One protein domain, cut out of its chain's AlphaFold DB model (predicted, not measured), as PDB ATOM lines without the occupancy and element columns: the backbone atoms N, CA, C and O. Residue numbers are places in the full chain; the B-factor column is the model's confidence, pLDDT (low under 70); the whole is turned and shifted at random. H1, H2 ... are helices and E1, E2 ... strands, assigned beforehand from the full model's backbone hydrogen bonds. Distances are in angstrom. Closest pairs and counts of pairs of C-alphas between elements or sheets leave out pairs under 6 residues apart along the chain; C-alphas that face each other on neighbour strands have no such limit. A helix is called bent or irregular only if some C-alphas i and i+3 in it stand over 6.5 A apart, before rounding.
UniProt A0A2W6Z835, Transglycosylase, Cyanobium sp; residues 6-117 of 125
ATOM      1  N   ALA A   6     -51.984  16.725 -23.246       85.12
ATOM      2  CA  ALA A   6     -50.699  16.267 -22.727       85.12
ATOM      3  C   ALA A   6     -50.011  15.274 -23.678       85.12
ATOM      4  O   ALA A   6     -48.798  15.355 -23.875       85.12
ATOM      5  N   ILE A   7     -50.768  14.369 -24.306       86.31
ATOM      6  CA  ILE A   7     -50.236  13.419 -25.292       86.31
ATOM      7  C   ILE A   7     -49.816  14.160 -26.561       86.31
ATOM      8  O   ILE A   7     -48.705  13.941 -27.048       86.31
ATOM      9  N   SER A   8     -50.637  15.093 -27.050       87.94
ATOM     10  CA  SER A   8     -50.270  15.935 -28.197       87.94
ATOM     11  C   SER A   8     -48.958  16.692 -27.946       87.94
ATOM     12  O   SER A   8     -48.018  16.599 -28.740       87.94
ATOM     13  N   ALA A   9     -48.818  17.319 -26.774       89.31
ATOM     14  CA  ALA A   9     -47.602  18.034 -26.388       89.31
ATOM     15  C   ALA A   9     -46.348  17.139 -26.310       89.31
ATOM     16  O   ALA A   9     -45.243  17.612 -26.581       89.31
ATOM     17  N   LEU A  10     -46.491  15.851 -25.969       91.75
ATOM     18  CA  LEU A  10     -45.370  14.904 -25.951       91.75
ATOM     19  C   LEU A  10     -44.887  14.548 -27.361       91.75
ATOM     20  O   LEU A  10     -43.681  14.412 -27.576       91.75
ATOM     21  N   PHE A  11     -45.802  14.397 -28.320       93.25
ATOM     22  CA  PHE A  11     -45.468  14.019 -29.696       93.25
ATOM     23  C   PHE A  11     -45.068  15.211 -30.576       93.25
ATOM     24  O   PHE A  11     -44.226  15.050 -31.462       93.25
ATOM     25  N   ALA A  12     -45.589  16.412 -30.307       91.88
ATOM     26  CA  ALA A  12     -45.363  17.614 -31.114       91.88
ATOM     27  C   ALA A  12     -43.888  17.899 -31.491       91.88
ATOM     28  O   ALA A  12     -43.644  18.219 -32.660       91.88
ATOM     29  N   PRO A  13     -42.881  17.726 -30.601       91.88
ATOM     30  CA  PRO A  13     -41.473  17.959 -30.943       91.88
ATOM     31  C   PRO A  13     -40.917  17.052 -32.052       91.88
ATOM     32  O   PRO A  13     -39.911  17.394 -32.668       91.88
ATOM     33  N   TYR A  14     -41.549  15.903 -32.307       92.19
ATOM     34  CA  TYR A  14     -41.114  14.911 -33.296       92.19
ATOM     35  C   TYR A  14     -41.953  14.944 -34.576       92.19
ATOM     36  O   TYR A  14     -41.548  14.385 -35.591       92.19
ATOM     37  N   CYS A  15     -43.118  15.590 -34.532       91.69
ATOM     38  CA  CYS A  15     -44.163  15.464 -35.546       91.69
ATOM     39  C   CYS A  15     -44.362  16.730 -36.399       91.69
ATOM     40  O   CYS A  15     -45.385  16.888 -37.055       91.69
ATOM     41  N   GLY A  16     -43.374  17.629 -36.432       82.25
ATOM     42  CA  GLY A  16     -43.411  18.831 -37.279       82.25
ATOM     43  C   GLY A  16     -44.017  20.074 -36.620       82.25
ATOM     44  O   GLY A  16     -44.214  21.077 -37.300       82.25
ATOM     45  N   GLY A  17     -44.260  20.050 -35.306       81.06
ATOM     46  CA  GLY A  17     -44.687  21.224 -34.541       81.06
ATOM     47  C   GLY A  17     -46.052  21.787 -34.957       81.06
ATOM     48  O   GLY A  17     -46.913  21.069 -35.461       81.06
ATOM     49  N   VAL A  18     -46.244  23.090 -34.730       79.62
ATOM     50  CA  VAL A  18     -47.545  23.781 -34.852       79.62
ATOM     51  C   VAL A  18     -48.131  23.709 -36.267       79.62
ATOM     52  O   VAL A  18     -49.343  23.631 -36.431       79.62
ATOM     53  N   GLU A  19     -47.295  23.683 -37.310       84.75
ATOM     54  CA  GLU A  19     -47.774  23.659 -38.703       84.75
ATOM     55  C   GLU A  19     -48.538  22.377 -39.060       84.75
ATOM     56  O   GLU A  19     -49.348  22.382 -39.987       84.75
ATOM     57  N   ARG A  20     -48.299  21.281 -38.329       91.56
ATOM     58  CA  ARG A  20     -48.947  19.982 -38.558       91.56
ATOM     59  C   ARG A  20     -49.803  19.527 -37.375       91.56
ATOM     60  O   ARG A  20     -50.151  18.351 -37.306       91.56
ATOM     61  N   GLU A  21     -50.147  20.433 -36.462       90.25
ATOM     62  CA  GLU A  21     -50.866  20.115 -35.218       90.25
ATOM     63  C   GLU A  21     -52.205  19.410 -35.475       90.25
ATOM     64  O   GLU A  21     -52.479  18.375 -34.875       90.25
ATOM     65  N   SER A  22     -52.988  19.877 -36.450       92.38
ATOM     66  CA  SER A  22     -54.265  19.244 -36.807       92.38
ATOM     67  C   SER A  22     -54.101  17.806 -37.315       92.38
ATOM     68  O   SER A  22     -54.904  16.932 -36.994       92.38
ATOM     69  N   TRP A  23     -53.044  17.528 -38.083       95.19
ATOM     70  CA  TRP A  23     -52.731  16.167 -38.524       95.19
ATOM     71  C   TRP A  23     -52.227  15.302 -37.377       95.19
ATOM     72  O   TRP A  23     -52.524  14.109 -37.346       95.19
ATOM     73  N   LEU A  24     -51.482  15.891 -36.442       95.50
ATOM     74  CA  LEU A  24     -51.001  15.198 -35.256       95.50
ATOM     75  C   LEU A  24     -52.175  14.736 -34.389       95.50
ATOM     76  O   LEU A  24     -52.213  13.569 -34.019       95.50
ATOM     77  N   GLU A  25     -53.153  15.600 -34.117       94.25
ATOM     78  CA  GLU A  25     -54.352  15.231 -33.355       94.25
ATOM     79  C   GLU A  25     -55.095  14.058 -34.010       94.25
ATOM     80  O   GLU A  25     -55.343  13.036 -33.372       94.25
ATOM     81  N   LEU A  26     -55.351  14.133 -35.320       95.19
ATOM     82  CA  LEU A  26     -56.002  13.039 -36.050       95.19
ATOM     83  C   LEU A  26     -55.177  11.741 -36.032       95.19
ATOM     84  O   LEU A  26     -55.730  10.643 -35.928       95.19
ATOM     85  N   ALA A  27     -53.852  11.844 -36.126       96.00
ATOM     86  CA  ALA A  27     -52.966  10.688 -36.069       96.00
ATOM     87  C   ALA A  27     -52.907  10.064 -34.668       96.00
ATOM     88  O   ALA A  27     -52.738   8.851 -34.566       96.00
ATOM     89  N   LEU A  28     -53.065  10.852 -33.601       95.06
ATOM     90  CA  LEU A  28     -53.132  10.360 -32.222       95.06
ATOM     91  C   LEU A  28     -54.460   9.650 -31.934       95.06
ATOM     92  O   LEU A  28     -54.441   8.578 -31.330       95.06
ATOM     93  N   ASP A  29     -55.576  10.163 -32.455       94.31
ATOM     94  CA  ASP A  29     -56.861   9.446 -32.455       94.31
ATOM     95  C   ASP A  29     -56.720   8.078 -33.152       94.31
ATOM     96  O   ASP A  29     -57.175   7.040 -32.655       94.31
ATOM     97  N   LEU A  30     -56.031   8.046 -34.298       94.75
ATOM     98  CA  LEU A  30     -55.762   6.800 -35.013       94.75
ATOM     99  C   LEU A  30     -54.809   5.883 -34.229       94.75
ATOM    100  O   LEU A  30     -55.031   4.672 -34.184       94.75
ATOM    101  N   LEU A  31     -53.785   6.444 -33.574       95.31
ATOM    102  CA  LEU A  31     -52.850   5.720 -32.709       95.31
ATOM    103  C   LEU A  31     -53.593   4.974 -31.588       95.31
ATOM    104  O   LEU A  31     -53.284   3.807 -31.333       95.31
ATOM    105  N   GLU A  32     -54.604   5.598 -30.976       94.12
ATOM    106  CA  GLU A  32     -55.464   4.982 -29.955       94.12
ATOM    107  C   GLU A  32     -56.367   3.875 -30.531       94.12
ATOM    108  O   GLU A  32     -56.583   2.834 -29.894       94.12
ATOM    109  N   ALA A  33     -56.826   4.033 -31.778       95.88
ATOM    110  CA  ALA A  33     -57.583   3.001 -32.486       95.88
ATOM    111  C   ALA A  33     -56.764   1.715 -32.742       95.88
ATOM    112  O   ALA A  33     -57.353   0.653 -32.958       95.88
ATOM    113  N   ARG A  34     -55.425   1.782 -32.653       96.94
ATOM    114  CA  ARG A  34     -54.469   0.651 -32.738       96.94
ATOM    115  C   ARG A  34     -54.423  -0.089 -34.071       96.94
ATOM    116  O   ARG A  34     -53.807  -1.155 -34.169       96.94
ATOM    117  N   GLN A  35     -55.067   0.459 -35.094       97.38
ATOM    118  CA  GLN A  35     -55.077  -0.126 -36.423       97.38
ATOM    119  C   GLN A  35     -55.385   0.902 -37.502       97.38
ATOM    120  O   GLN A  35     -56.156   1.837 -37.290       97.38
ATOM    121  N   VAL A  36     -54.847   0.660 -38.692       97.44
ATOM    122  CA  VAL A  36     -55.270   1.314 -39.927       97.44
ATOM    123  C   VAL A  36     -55.244   0.315 -41.076       97.44
ATOM    124  O   VAL A  36     -54.390  -0.573 -41.135       97.44
ATOM    125  N   SER A  37     -56.177   0.479 -42.003       96.75
ATOM    126  CA  SER A  37     -56.226  -0.287 -43.244       96.75
ATOM    127  C   SER A  37     -56.051   0.652 -44.422       96.75
ATOM    128  O   SER A  37     -56.485   1.802 -44.374       96.75
ATOM    129  N   GLY A  38     -55.442   0.143 -45.484       95.88
ATOM    130  CA  GLY A  38     -55.182   0.921 -46.685       95.88
ATOM    131  C   GLY A  38     -54.899   0.041 -47.890       95.88
ATOM    132  O   GLY A  38     -55.069  -1.185 -47.859       95.88
ATOM    133  N   ARG A  39     -54.486   0.673 -48.981       94.94
ATOM    134  CA  ARG A  39     -54.294   0.041 -50.283       94.94
ATOM    135  C   ARG A  39     -52.975   0.478 -50.885       94.94
ATOM    136  O   ARG A  39     -52.860   1.568 -51.433       94.94
ATOM    137  N   ARG A  40     -51.999  -0.430 -50.852       92.88
ATOM    138  CA  ARG A  40     -50.703  -0.186 -51.471       92.88
ATOM    139  C   ARG A  40     -50.805  -0.205 -52.987       92.88
ATOM    140  O   ARG A  40     -51.166  -1.242 -53.549       92.88
ATOM    141  N   GLN A  41     -50.430   0.884 -53.646       88.88
ATOM    142  CA  GLN A  41     -50.349   0.933 -55.105       88.88
ATOM    143  C   GLN A  41     -49.090   0.200 -55.587       88.88
ATOM    144  O   GLN A  41     -47.971   0.470 -55.142       88.88
ATOM    145  N   LEU A  42     -49.253  -0.752 -56.507       84.38
ATOM    146  CA  LEU A  42     -48.142  -1.465 -57.135       84.38
ATOM    147  C   LEU A  42     -47.786  -0.825 -58.476       84.38
ATOM    148  O   LEU A  42     -48.655  -0.524 -59.291       84.38
ATOM    149  N   ARG A  43     -46.484  -0.681 -58.742       79.38
ATOM    150  CA  ARG A  43     -45.972  -0.273 -60.057       79.38
ATOM    151  C   ARG A  43     -45.672  -1.518 -60.912       79.38
ATOM    152  O   ARG A  43     -45.055  -2.446 -60.389       79.38
ATOM    153  N   PRO A  44     -46.042  -1.556 -62.210       76.50
ATOM    154  CA  PRO A  44     -46.731  -0.512 -62.981       76.50
ATOM    155  C   PRO A  44     -48.263  -0.496 -62.824       76.50
ATOM    156  O   PRO A  44     -48.885   0.484 -63.220       76.50
ATOM    157  N   ALA A  45     -48.876  -1.552 -62.283       76.25
ATOM    158  CA  ALA A  45     -50.308  -1.595 -61.996       76.25
ATOM    159  C   ALA A  45     -50.623  -2.624 -60.902       76.25
ATOM    160  O   ALA A  45     -49.942  -3.645 -60.787       76.25
ATOM    161  N   GLY A  46     -51.702  -2.383 -60.156       84.81
ATOM    162  CA  GLY A  46     -52.225  -3.288 -59.134       84.81
ATOM    163  C   GLY A  46     -52.374  -2.609 -57.778       84.81
ATOM    164  O   GLY A  46     -51.799  -1.555 -57.528       84.81
ATOM    165  N   VAL A  47     -53.158  -3.232 -56.901       90.19
ATOM    166  CA  VAL A  47     -53.391  -2.758 -55.535       90.19
ATOM    167  C   VAL A  47     -53.280  -3.928 -54.576       90.19
ATOM    168  O   VAL A  47     -53.896  -4.970 -54.797       90.19
ATOM    169  N   HIS A  48     -52.536  -3.740 -53.492       91.75
ATOM    170  CA  HIS A  48     -52.432  -4.684 -52.389       91.75
ATOM    171  C   HIS A  48     -53.070  -4.083 -51.131       91.75
ATOM    172  O   HIS A  48     -52.458  -3.225 -50.490       91.75
ATOM    173  N   PRO A  49     -54.287  -4.516 -50.753       95.00
ATOM    174  CA  PRO A  49     -54.871  -4.148 -49.472       95.00
ATOM    175  C   PRO A  49     -53.960  -4.600 -48.334       95.00
ATOM    176  O   PRO A  49     -53.458  -5.729 -48.357       95.00
ATOM    177  N   PHE A  50     -53.779  -3.739 -47.344       96.06
ATOM    178  CA  PHE A  50     -53.026  -4.049 -46.140       96.06
ATOM    179  C   PHE A  50     -53.813  -3.665 -44.891       96.06
ATOM    180  O   PHE A  50     -54.701  -2.811 -44.920       96.06
ATOM    181  N   GLU A  51     -53.439  -4.292 -43.787       97.25
ATOM    182  CA  GLU A  51     -53.862  -3.928 -42.445       97.25
ATOM    183  C   GLU A  51     -52.617  -3.809 -41.567       97.25
ATOM    184  O   GLU A  51     -51.839  -4.761 -41.453       97.25
ATOM    185  N   LEU A  52     -52.427  -2.637 -40.964       98.25
ATOM    186  CA  LEU A  52     -51.366  -2.349 -40.009       98.25
ATOM    187  C   LEU A  52     -51.983  -2.237 -38.616       98.25
ATOM    188  O   LEU A  52     -52.885  -1.433 -38.401       98.25
ATOM    189  N   ARG A  53     -51.480  -3.025 -37.668       98.25
ATOM    190  CA  ARG A  53     -51.875  -2.992 -36.254       98.25
ATOM    191  C   ARG A  53     -50.664  -2.779 -35.370       98.25
ATOM    192  O   ARG A  53     -49.559  -3.175 -35.738       98.25
ATOM    193  N   TRP A  54     -50.873  -2.220 -34.187       98.31
ATOM    194  CA  TRP A  54     -49.801  -1.994 -33.221       98.31
ATOM    195  C   TRP A  54     -50.257  -2.176 -31.776       98.31
ATOM    196  O   TRP A  54     -51.449  -2.180 -31.459       98.31
ATOM    197  N   GLN A  55     -49.283  -2.374 -30.890       97.06
ATOM    198  CA  GLN A  55     -49.504  -2.393 -29.447       97.06
ATOM    199  C   GLN A  55     -49.762  -0.979 -28.895       97.06
ATOM    200  O   GLN A  55     -49.400   0.002 -29.545       97.06
ATOM    201  N   PRO A  56     -50.385  -0.848 -27.707       93.56
ATOM    202  CA  PRO A  56     -50.526   0.441 -27.034       93.56
ATOM    203  C   PRO A  56     -49.181   1.156 -26.858       93.56
ATOM    204  O   PRO A  56     -48.160   0.511 -26.634       93.56
ATOM    205  N   VAL A  57     -49.212   2.484 -26.928       89.81
ATOM    206  CA  VAL A  57     -48.041   3.363 -26.840       89.81
ATOM    207  C   VAL A  57     -48.245   4.354 -25.704       89.81
ATOM    208  O   VAL A  57     -49.326   4.933 -25.610       89.81
ATOM    209  N   ALA A  58     -47.214   4.594 -24.891       83.50
ATOM    210  CA  ALA A  58     -47.251   5.626 -23.856       83.50
ATOM    211  C   ALA A  58     -46.352   6.835 -24.165       83.50
ATOM    212  O   ALA A  58     -46.645   7.936 -23.701       83.50
ATOM    213  N   ALA A  59     -45.270   6.661 -24.937       91.44
ATOM    214  CA  ALA A  59     -44.309   7.735 -25.197       91.44
ATOM    215  C   ALA A  59     -43.780   7.768 -26.646       91.44
ATOM    216  O   ALA A  59     -43.618   6.728 -27.279       91.44
ATOM    217  N   PRO A  60     -43.414   8.953 -27.173       93.75
ATOM    218  CA  PRO A  60     -42.972   9.122 -28.562       93.75
ATOM    219  C   PRO A  60     -41.687   8.357 -28.912       93.75
ATOM    220  O   PRO A  60     -41.518   7.909 -30.046       93.75
ATOM    221  N   GLN A  61     -40.757   8.207 -27.968       94.38
ATOM    222  CA  GLN A  61     -39.510   7.461 -28.186       94.38
ATOM    223  C   GLN A  61     -39.625   5.975 -27.829       94.38
ATOM    224  O   GLN A  61     -38.685   5.218 -28.072       94.38
ATOM    225  N   GLU A  62     -40.746   5.553 -27.242       95.00
ATOM    226  CA  GLU A  62     -40.947   4.157 -26.883       95.00
ATOM    227  C   GLU A  62     -41.015   3.301 -28.155       95.00
ATOM    228  O   GLU A  62     -41.634   3.707 -29.145       95.00
ATOM    229  N   PRO A  63     -40.358   2.133 -28.183       95.94
ATOM    230  CA  PRO A  63     -40.518   1.207 -29.287       95.94
ATOM    231  C   PRO A  63     -41.926   0.600 -29.273       95.94
ATOM    232  O   PRO A  63     -42.331  -0.010 -28.287       95.94
ATOM    233  N   VAL A  64     -42.647   0.697 -30.388       97.06
ATOM    234  CA  VAL A  64     -43.955   0.062 -30.576       97.06
ATOM    235  C   VAL A  64     -43.835  -1.163 -31.473       97.06
ATOM    236  O   VAL A  64     -43.242  -1.102 -32.550       97.06
ATOM    237  N   ALA A  65     -44.391  -2.290 -31.027       98.06
ATOM    238  CA  ALA A  65     -44.491  -3.494 -31.839       98.06
ATOM    239  C   ALA A  65     -45.686  -3.396 -32.793       98.06
ATOM    240  O   ALA A  65     -46.824  -3.187 -32.362       98.06
ATOM    241  N   CYS A  66     -45.414  -3.596 -34.077       98.25
ATOM    242  CA  CYS A  66     -46.378  -3.498 -35.159       98.25
ATOM    243  C   CYS A  66     -46.444  -4.800 -35.955       98.25
ATOM    244  O   CYS A  66     -45.444  -5.506 -36.128       98.25
ATOM    245  N   VAL A  67     -47.629  -5.078 -36.485       98.25
ATOM    246  CA  VAL A  67     -47.904  -6.194 -37.383       98.25
ATOM    247  C   VAL A  67     -48.588  -5.646 -38.625       98.25
ATOM    248  O   VAL A  67     -49.676  -5.080 -38.538       98.25
ATOM    249  N   LEU A  68     -47.957  -5.830 -39.781       97.69
ATOM    250  CA  LEU A  68     -48.538  -5.539 -41.086       97.69
ATOM    251  C   LEU A  68     -48.931  -6.852 -41.759       97.69
ATOM    252  O   LEU A  68     -48.103  -7.752 -41.917       97.69
ATOM    253  N   THR A  69     -50.179  -6.944 -42.200       96.81
ATOM    254  CA  THR A  69     -50.698  -8.099 -42.934       96.81
ATOM    255  C   THR A  69     -51.307  -7.675 -44.263       96.81
ATOM    256  O   THR A  69     -51.723  -6.530 -44.437       96.81
ATOM    257  N   PHE A  70     -51.370  -8.616 -45.204       94.31
ATOM    258  CA  PHE A  70     -51.993  -8.428 -46.511       94.31
ATOM    259  C   PHE A  70     -53.148  -9.426 -46.659       94.31
ATOM    260  O   PHE A  70     -52.891 -10.593 -46.959       94.31
ATOM    261  N   PRO A  71     -54.419  -9.016 -46.478       89.06
ATOM    262  CA  PRO A  71     -55.559  -9.940 -46.487       89.06
ATOM    263  C   PRO A  71     -55.685 -10.780 -47.767       89.06
ATOM    264  O   PRO A  71     -56.148 -11.918 -47.725       89.06
ATOM    265  N   ALA A  72     -55.240 -10.239 -48.905       85.69
ATOM    266  CA  ALA A  72     -55.245 -10.931 -50.193       85.69
ATOM    267  C   ALA A  72     -54.070 -11.918 -50.381       85.69
ATOM    268  O   ALA A  72     -54.064 -12.682 -51.341       85.69
ATOM    269  N   SER A  73     -53.061 -11.906 -49.504       82.75
ATOM    270  CA  SER A  73     -51.850 -12.733 -49.592       82.75
ATOM    271  C   SER A  73     -51.657 -13.527 -48.301       82.75
ATOM    272  O   SER A  73     -51.006 -13.079 -47.357       82.75
ATOM    273  N   GLN A  74     -52.232 -14.731 -48.260       75.38
ATOM    274  CA  GLN A  74     -52.133 -15.608 -47.093       75.38
ATOM    275  C   GLN A  74     -50.664 -15.913 -46.758       75.38
ATOM    276  O   GLN A  74     -49.908 -16.384 -47.604       75.38
ATOM    277  N   GLY A  75     -50.270 -15.637 -45.512       80.25
ATOM    278  CA  GLY A  75     -48.929 -15.913 -44.986       80.25
ATOM    279  C   GLY A  75     -47.931 -14.757 -45.078       80.25
ATOM    280  O   GLY A  75     -46.884 -14.831 -44.437       80.25
ATOM    281  N   LEU A  76     -48.243 -13.672 -45.800       89.75
ATOM    282  CA  LEU A  76     -47.377 -12.493 -45.829       89.75
ATOM    283  C   LEU A  76     -47.669 -11.593 -44.622       89.75
ATOM    284  O   LEU A  76     -48.624 -10.814 -44.617       89.75
ATOM    285  N   VAL A  77     -46.829 -11.724 -43.598       94.88
ATOM    286  CA  VAL A  77     -46.912 -10.961 -42.349       94.88
ATOM    287  C   VAL A  77     -45.552 -10.343 -42.053       94.88
ATOM    288  O   VAL A  77     -44.551 -11.055 -41.986       94.88
ATOM    289  N   TYR A  78     -45.523  -9.031 -41.830       96.38
ATOM    290  CA  TYR A  78     -44.337  -8.330 -41.345       96.38
ATOM    291  C   TYR A  78     -44.537  -7.963 -39.879       96.38
ATOM    292  O   TYR A  78     -45.509  -7.297 -39.533       96.38
ATOM    293  N   ASN A  79     -43.600  -8.383 -39.034       97.19
ATOM    294  CA  ASN A  79     -43.530  -7.978 -37.634       97.19
ATOM    295  C   ASN A  79     -42.311  -7.078 -37.475       97.19
ATOM    296  O   ASN A  79     -41.211  -7.467 -37.872       97.19
ATOM    297  N   PHE A  80     -42.497  -5.890 -36.916       96.94
ATOM    298  CA  PHE A  80     -41.416  -4.928 -36.745       96.94
ATOM    299  C   PHE A  80     -41.639  -4.056 -35.515       96.94
ATOM    300  O   PHE A  80     -42.747  -3.954 -34.991       96.94
ATOM    301  N   THR A  81     -40.566  -3.420 -35.061       96.62
ATOM    302  CA  THR A  81     -40.593  -2.484 -33.940       96.62
ATOM    303  C   THR A  81     -39.900  -1.198 -34.355       96.62
ATOM    304  O   THR A  81     -38.844  -1.239 -34.984       96.62
ATOM    305  N   LEU A  82     -40.495  -0.061 -34.010       95.94
ATOM    306  CA  LEU A  82     -39.960   1.263 -34.309       95.94
ATOM    307  C   LEU A  82     -40.342   2.267 -33.215       95.94
ATOM    308  O   LEU A  82     -41.284   1.996 -32.474       95.94
ATOM    309  N   PRO A  83     -39.671   3.425 -33.118       96.19
ATOM    310  CA  PRO A  83     -40.123   4.500 -32.245       96.19
ATOM    311  C   PRO A  83     -41.544   4.954 -32.598       96.19
ATOM    312  O   PRO A  83     -41.859   5.172 -33.770       96.19
ATOM    313  N   SER A  84     -42.400   5.143 -31.599       96.19
ATOM    314  CA  SER A  84     -43.805   5.486 -31.828       96.19
ATOM    315  C   SER A  84     -44.025   6.800 -32.571       96.19
ATOM    316  O   SER A  84     -44.939   6.884 -33.385       96.19
ATOM    317  N   HIS A  85     -43.185   7.816 -32.358       96.06
ATOM    318  CA  HIS A  85     -43.285   9.072 -33.109       96.06
ATOM    319  C   HIS A  85     -43.115   8.863 -34.616       96.06
ATOM    320  O   HIS A  85     -43.749   9.552 -35.409       96.06
ATOM    321  N   GLN A  86     -42.298   7.887 -35.019       97.06
ATOM    322  CA  GLN A  86     -42.092   7.576 -36.426       97.06
ATOM    323  C   GLN A  86     -43.324   6.898 -37.037       97.06
ATOM    324  O   GLN A  86     -43.667   7.185 -38.183       97.06
ATOM    325  N   LEU A  87     -44.026   6.055 -36.269       97.19
ATOM    326  CA  LEU A  87     -45.336   5.543 -36.672       97.19
ATOM    327  C   LEU A  87     -46.331   6.698 -36.846       97.19
ATOM    328  O   LEU A  87     -46.966   6.787 -37.892       97.19
ATOM    329  N   VAL A  88     -46.420   7.605 -35.868       96.88
ATOM    330  CA  VAL A  88     -47.326   8.766 -35.920       96.88
ATOM    331  C   VAL A  88     -47.043   9.648 -37.134       96.88
ATOM    332  O   VAL A  88     -47.982   9.992 -37.839       96.88
ATOM    333  N   LEU A  89     -45.777   9.937 -37.451       96.75
ATOM    334  CA  LEU A  89     -45.407  10.684 -38.661       96.75
ATOM    335  C   LEU A  89     -45.984  10.059 -39.938       96.75
ATOM    336  O   LEU A  89     -46.555  10.763 -40.766       96.75
ATOM    337  N   TRP A  90     -45.893   8.737 -40.087       97.19
ATOM    338  CA  TRP A  90     -46.456   8.060 -41.255       97.19
ATOM    339  C   TRP A  90     -47.983   8.026 -41.260       97.19
ATOM    340  O   TRP A  90     -48.581   8.085 -42.332       97.19
ATOM    341  N   LEU A  91     -48.622   7.958 -40.089       97.31
ATOM    342  CA  LEU A  91     -50.076   8.093 -39.980       97.31
ATOM    343  C   LEU A  91     -50.534   9.508 -40.364       97.31
ATOM    344  O   LEU A  91     -51.541   9.643 -41.052       97.31
ATOM    345  N   MET A  92     -49.782  10.545 -39.985       97.12
ATOM    346  CA  MET A  92     -50.045  11.926 -40.403       97.12
ATOM    347  C   MET A  92     -49.959  12.065 -41.925       97.12
ATOM    348  O   MET A  92     -50.887  12.580 -42.540       97.12
ATOM    349  N   ASP A  93     -48.888  11.550 -42.539       96.50
ATOM    350  CA  ASP A  93     -48.706  11.593 -43.996       96.50
ATOM    351  C   ASP A  93     -49.820  10.827 -44.736       96.50
ATOM    352  O   ASP A  93     -50.310  11.283 -45.771       96.50
ATOM    353  N   LEU A  94     -50.252   9.685 -44.189       96.88
ATOM    354  CA  LEU A  94     -51.376   8.898 -44.699       96.88
ATOM    355  C   LEU A  94     -52.691   9.690 -44.638       96.88
ATOM    356  O   LEU A  94     -53.415   9.757 -45.629       96.88
ATOM    357  N   LEU A  95     -53.014  10.291 -43.490       96.62
ATOM    358  CA  LEU A  95     -54.242  11.073 -43.305       96.62
ATOM    359  C   LEU A  95     -54.271  12.305 -44.218       96.62
ATOM    360  O   LEU A  95     -55.294  12.606 -44.836       96.62
ATOM    361  N   GLU A  96     -53.132  12.979 -44.357       95.81
ATOM    362  CA  GLU A  96     -52.969  14.118 -45.251       95.81
ATOM    363  C   GLU A  96     -53.153  13.708 -46.721       95.81
ATOM    364  O   GLU A  96     -53.878  14.373 -47.467       95.81
ATOM    365  N   ALA A  97     -52.568  12.585 -47.153       94.88
ATOM    366  CA  ALA A  97     -52.745  12.060 -48.507       94.88
ATOM    367  C   ALA A  97     -54.199  11.639 -48.789       94.88
ATOM    368  O   ALA A  97     -54.732  11.964 -49.855       94.88
ATOM    369  N   GLN A  98     -54.880  11.016 -47.824       94.75
ATOM    370  CA  GLN A  98     -56.300  10.673 -47.946       94.75
ATOM    371  C   GLN A  98     -57.163  11.920 -48.139       94.75
ATOM    372  O   GLN A  98     -58.007  11.959 -49.034       94.75
ATOM    373  N   ALA A  99     -56.930  12.961 -47.339       94.88
ATOM    374  CA  ALA A  99     -57.720  14.185 -47.389       94.88
ATOM    375  C   ALA A  99     -57.464  15.029 -48.649       94.88
ATOM    376  O   ALA A  99     -58.381  15.672 -49.157       94.88
ATOM    377  N   THR A 100     -56.226  15.050 -49.149       94.19
ATOM    378  CA  THR A 100     -55.815  15.950 -50.245       94.19
ATOM    379  C   THR A 100     -55.836  15.288 -51.620       94.19
ATOM    380  O   THR A 100     -56.125  15.952 -52.615       94.19
ATOM    381  N   ARG A 101     -55.531  13.988 -51.688       92.50
ATOM    382  CA  ARG A 101     -55.378  13.217 -52.934       92.50
ATOM    383  C   ARG A 101     -56.361  12.053 -53.056       92.50
ATOM    384  O   ARG A 101     -56.512  11.517 -54.151       92.50
ATOM    385  N   GLY A 102     -57.045  11.671 -51.975       91.19
ATOM    386  CA  GLY A 102     -57.890  10.474 -51.952       91.19
ATOM    387  C   GLY A 102     -57.089   9.168 -51.972       91.19
ATOM    388  O   GLY A 102     -57.626   8.132 -52.358       91.19
ATOM    389  N   GLU A 103     -55.809   9.221 -51.596       91.94
ATOM    390  CA  GLU A 103     -54.904   8.071 -51.554       91.94
ATOM    391  C   GLU A 103     -54.911   7.446 -50.158       91.94
ATOM    392  O   GLU A 103     -54.628   8.121 -49.175       91.94
ATOM    393  N   ASP A 104     -55.207   6.151 -50.066       93.88
ATOM    394  CA  ASP A 104     -55.230   5.368 -48.827       93.88
ATOM    395  C   ASP A 104     -53.992   4.462 -48.680       93.88
ATOM    396  O   ASP A 104     -54.081   3.350 -48.161       93.88
ATOM    397  N   ASP A 105     -52.827   4.928 -49.140       95.62
ATOM    398  CA  ASP A 105     -51.543   4.215 -49.065       95.62
ATOM    399  C   ASP A 105     -50.619   4.817 -47.996       95.62
ATOM    400  O   ASP A 105     -50.599   6.028 -47.775       95.62
ATOM    401  N   LEU A 106     -49.819   3.971 -47.341       96.12
ATOM    402  CA  LEU A 106     -48.738   4.442 -46.475       96.12
ATOM    403  C   LEU A 106     -47.673   5.163 -47.321       96.12
ATOM    404  O   LEU A 106     -47.453   4.796 -48.480       96.12
ATOM    405  N   PRO A 107     -46.977   6.167 -46.760       95.00
ATOM    406  CA  PRO A 107     -45.994   6.940 -47.513       95.00
ATOM    407  C   PRO A 107     -44.847   6.059 -48.023       95.00
ATOM    408  O   PRO A 107     -44.435   5.099 -47.375       95.00
ATOM    409  N   GLU A 108     -44.246   6.424 -49.159       93.31
ATOM    410  CA  GLU A 108     -43.137   5.654 -49.755       93.31
ATOM    411  C   GLU A 108     -41.953   5.480 -48.783       93.31
ATOM    412  O   GLU A 108     -41.264   4.460 -48.809       93.31
ATOM    413  N   THR A 109     -41.738   6.439 -47.875       94.69
ATOM    414  CA  THR A 109     -40.710   6.350 -46.826       94.69
ATOM    415  C   THR A 109     -40.947   5.181 -45.865       94.69
ATOM    416  O   THR A 109     -39.979   4.529 -45.479       94.69
ATOM    417  N   PHE A 110     -42.204   4.848 -45.537       96.12
ATOM    418  CA  PHE A 110     -42.554   3.639 -44.780       96.12
ATOM    419  C   PHE A 110     -42.158   2.382 -45.555       96.12
ATOM    420  O   PHE A 110     -41.505   1.483 -45.022       96.12
ATOM    421  N   TRP A 111     -42.520   2.320 -46.837       94.62
ATOM    422  CA  TRP A 111     -42.289   1.135 -47.655       94.62
ATOM    423  C   TRP A 111     -40.810   0.876 -47.934       94.62
ATOM    424  O   TRP A 111     -40.385  -0.279 -47.895       94.62
ATOM    425  N   ARG A 112     -40.021   1.924 -48.190       93.69
ATOM    426  CA  ARG A 112     -38.565   1.817 -48.364       93.69
ATOM    427  C   ARG A 112     -37.880   1.405 -47.067       93.69
ATOM    428  O   ARG A 112     -37.043   0.507 -47.094       93.69
ATOM    429  N   TRP A 113     -38.275   1.983 -45.934       95.38
ATOM    430  CA  TRP A 113     -37.787   1.550 -44.626       95.38
ATOM    431  C   TRP A 113     -38.069   0.058 -44.390       95.38
ATOM    432  O   TRP A 113     -37.147  -0.706 -44.114       95.38
ATOM    433  N   LEU A 114     -39.318  -0.380 -44.584       95.00
ATOM    434  CA  LEU A 114     -39.729  -1.756 -44.297       95.00
ATOM    435  C   LEU A 114     -39.094  -2.784 -45.246       95.00
ATOM    436  O   LEU A 114     -38.670  -3.849 -44.804       95.00
ATOM    437  N   LEU A 115     -39.078  -2.503 -46.551       92.44
ATOM    438  CA  LEU A 115     -38.679  -3.484 -47.566       92.44
ATOM    439  C   LEU A 115     -37.205  -3.414 -47.950       92.44
ATOM    440  O   LEU A 115     -36.639  -4.426 -48.358       92.44
ATOM    441  N   LEU A 116     -36.602  -2.228 -47.875       93.31
ATOM    442  CA  LEU A 116     -35.223  -1.992 -48.306       93.31
ATOM    443  C   LEU A 116     -34.276  -1.759 -47.121       93.31
ATOM    444  O   LEU A 116     -33.065  -1.719 -47.322       93.31
ATOM    445  N   GLY A 117     -34.798  -1.626 -45.895       90.38
ATOM    446  CA  GLY A 117     -33.990  -1.401 -44.692       90.38
ATOM    447  C   GLY A 117     -33.375  -0.002 -44.622       90.38
ATOM    448  O   GLY A 117     -32.354   0.195 -43.964       90.38
TER     449      GLY A 117
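AT A GLANCE: This is residues 6 to 117 of the 125 residues of the protein "Transglycosylase" of Cyanobium sp (UniProt A0A2W6Z835). What does the domain look like? A strongly twisted, curled sheet of four strands has one long helix, H3, slanting over one face; H2 crosses H3 and H1 packs on H2, while H4, the last helix, grazes the sheet. What is it built of? The printed part has 112 residues with four named helices and four named strands, in the order H1, H2, E1, E2, E3, E4, H3, H4; the sheet runs E1, E2, E3, E4, all antiparallel, and the class is mixed, helices and strands. How large is it? It is compact, with a radius of gyration of the C-alphas of 13.9 A and spans of 41 by 29 by 25 A.

HOW THE PARTS SIT: How is the sheet joined? E1, residues 35 to 41, E2, residues 47 to 54, E3, residues 63 to 69, and E4, residues 77 to 83, form a meander, each strand the antiparallel neighbour of the one before, and each successive pair is a hairpin. Within hydrogen-bond range are N 38 and O 50 at 3.1 A, N 53 and O 67 at 2.9 A, and N 66 and O 80 at 2.8 A. What is on it? H3, residues 84 to 101, is on one face, over E1 and E3 at a height over the sheet of 11.0 A, making two layers; it runs slantwise to the strands, but only just, at 57 degrees to E1 on the local plane. H4, residues 108 to 116, only grazes the sheet with residues 108 to 115, and is close to H3 but not clearly touching it, the closest C-alphas being those of Trp 90 and Phe 110, 6.9 A apart. Where are the first helices? H2, residues 17 to 33, touches residues 88 to 96 of H3, about perpendicular at 78 degrees, with the closest C-alphas, of Trp 23 and Met 92, 5.4 A apart; its residues 30 to 33 only graze the sheet. H1, residues 6 to 14, touches H2 at a steep tilt of 59 degrees, opposite ways, with the C-alphas of Ser 8 and Glu 25 closest at 6.6 A; it is not on the sheet. Are the helix backbones in order? Every O i to N i+4 pair is within hydrogen-bond range in H3 and H4, against 3 of 5 in H1 and 11 of 13 in H2.

IN THESE COORDINATES: Where does the first element begin and the last end? H1 begins at C-alpha 6 (-50.699, 16.267, -22.727), and H4 ends at C-alpha 116 (-35.223, -1.992, -48.306). How long are the elements? H3 measures 25.3 A, E2 22.6 A and H2 22.4 A; E1, E3 and E4 measure 19.3, 19.4 and 19.7 A, H1 14.3 A and H4 11.1 A. Which helices are irregular? H1 is, with C-alphas 10 and 13 7.0 A apart, and so is H2, with C-alphas 19 and 22 8.1 A apart; H2 has a kink of 48 degrees near residue 24.

THE WHOLE: How far does it reach? The two C-alphas farthest apart, those of Ala 6 and Pro 44, are 43.8 A from each other. Is it whole? The printed part has no cut, and no link is long. How sure is the model? Mean pLDDT of the printed part is 92.9, and no printed residue is under 70.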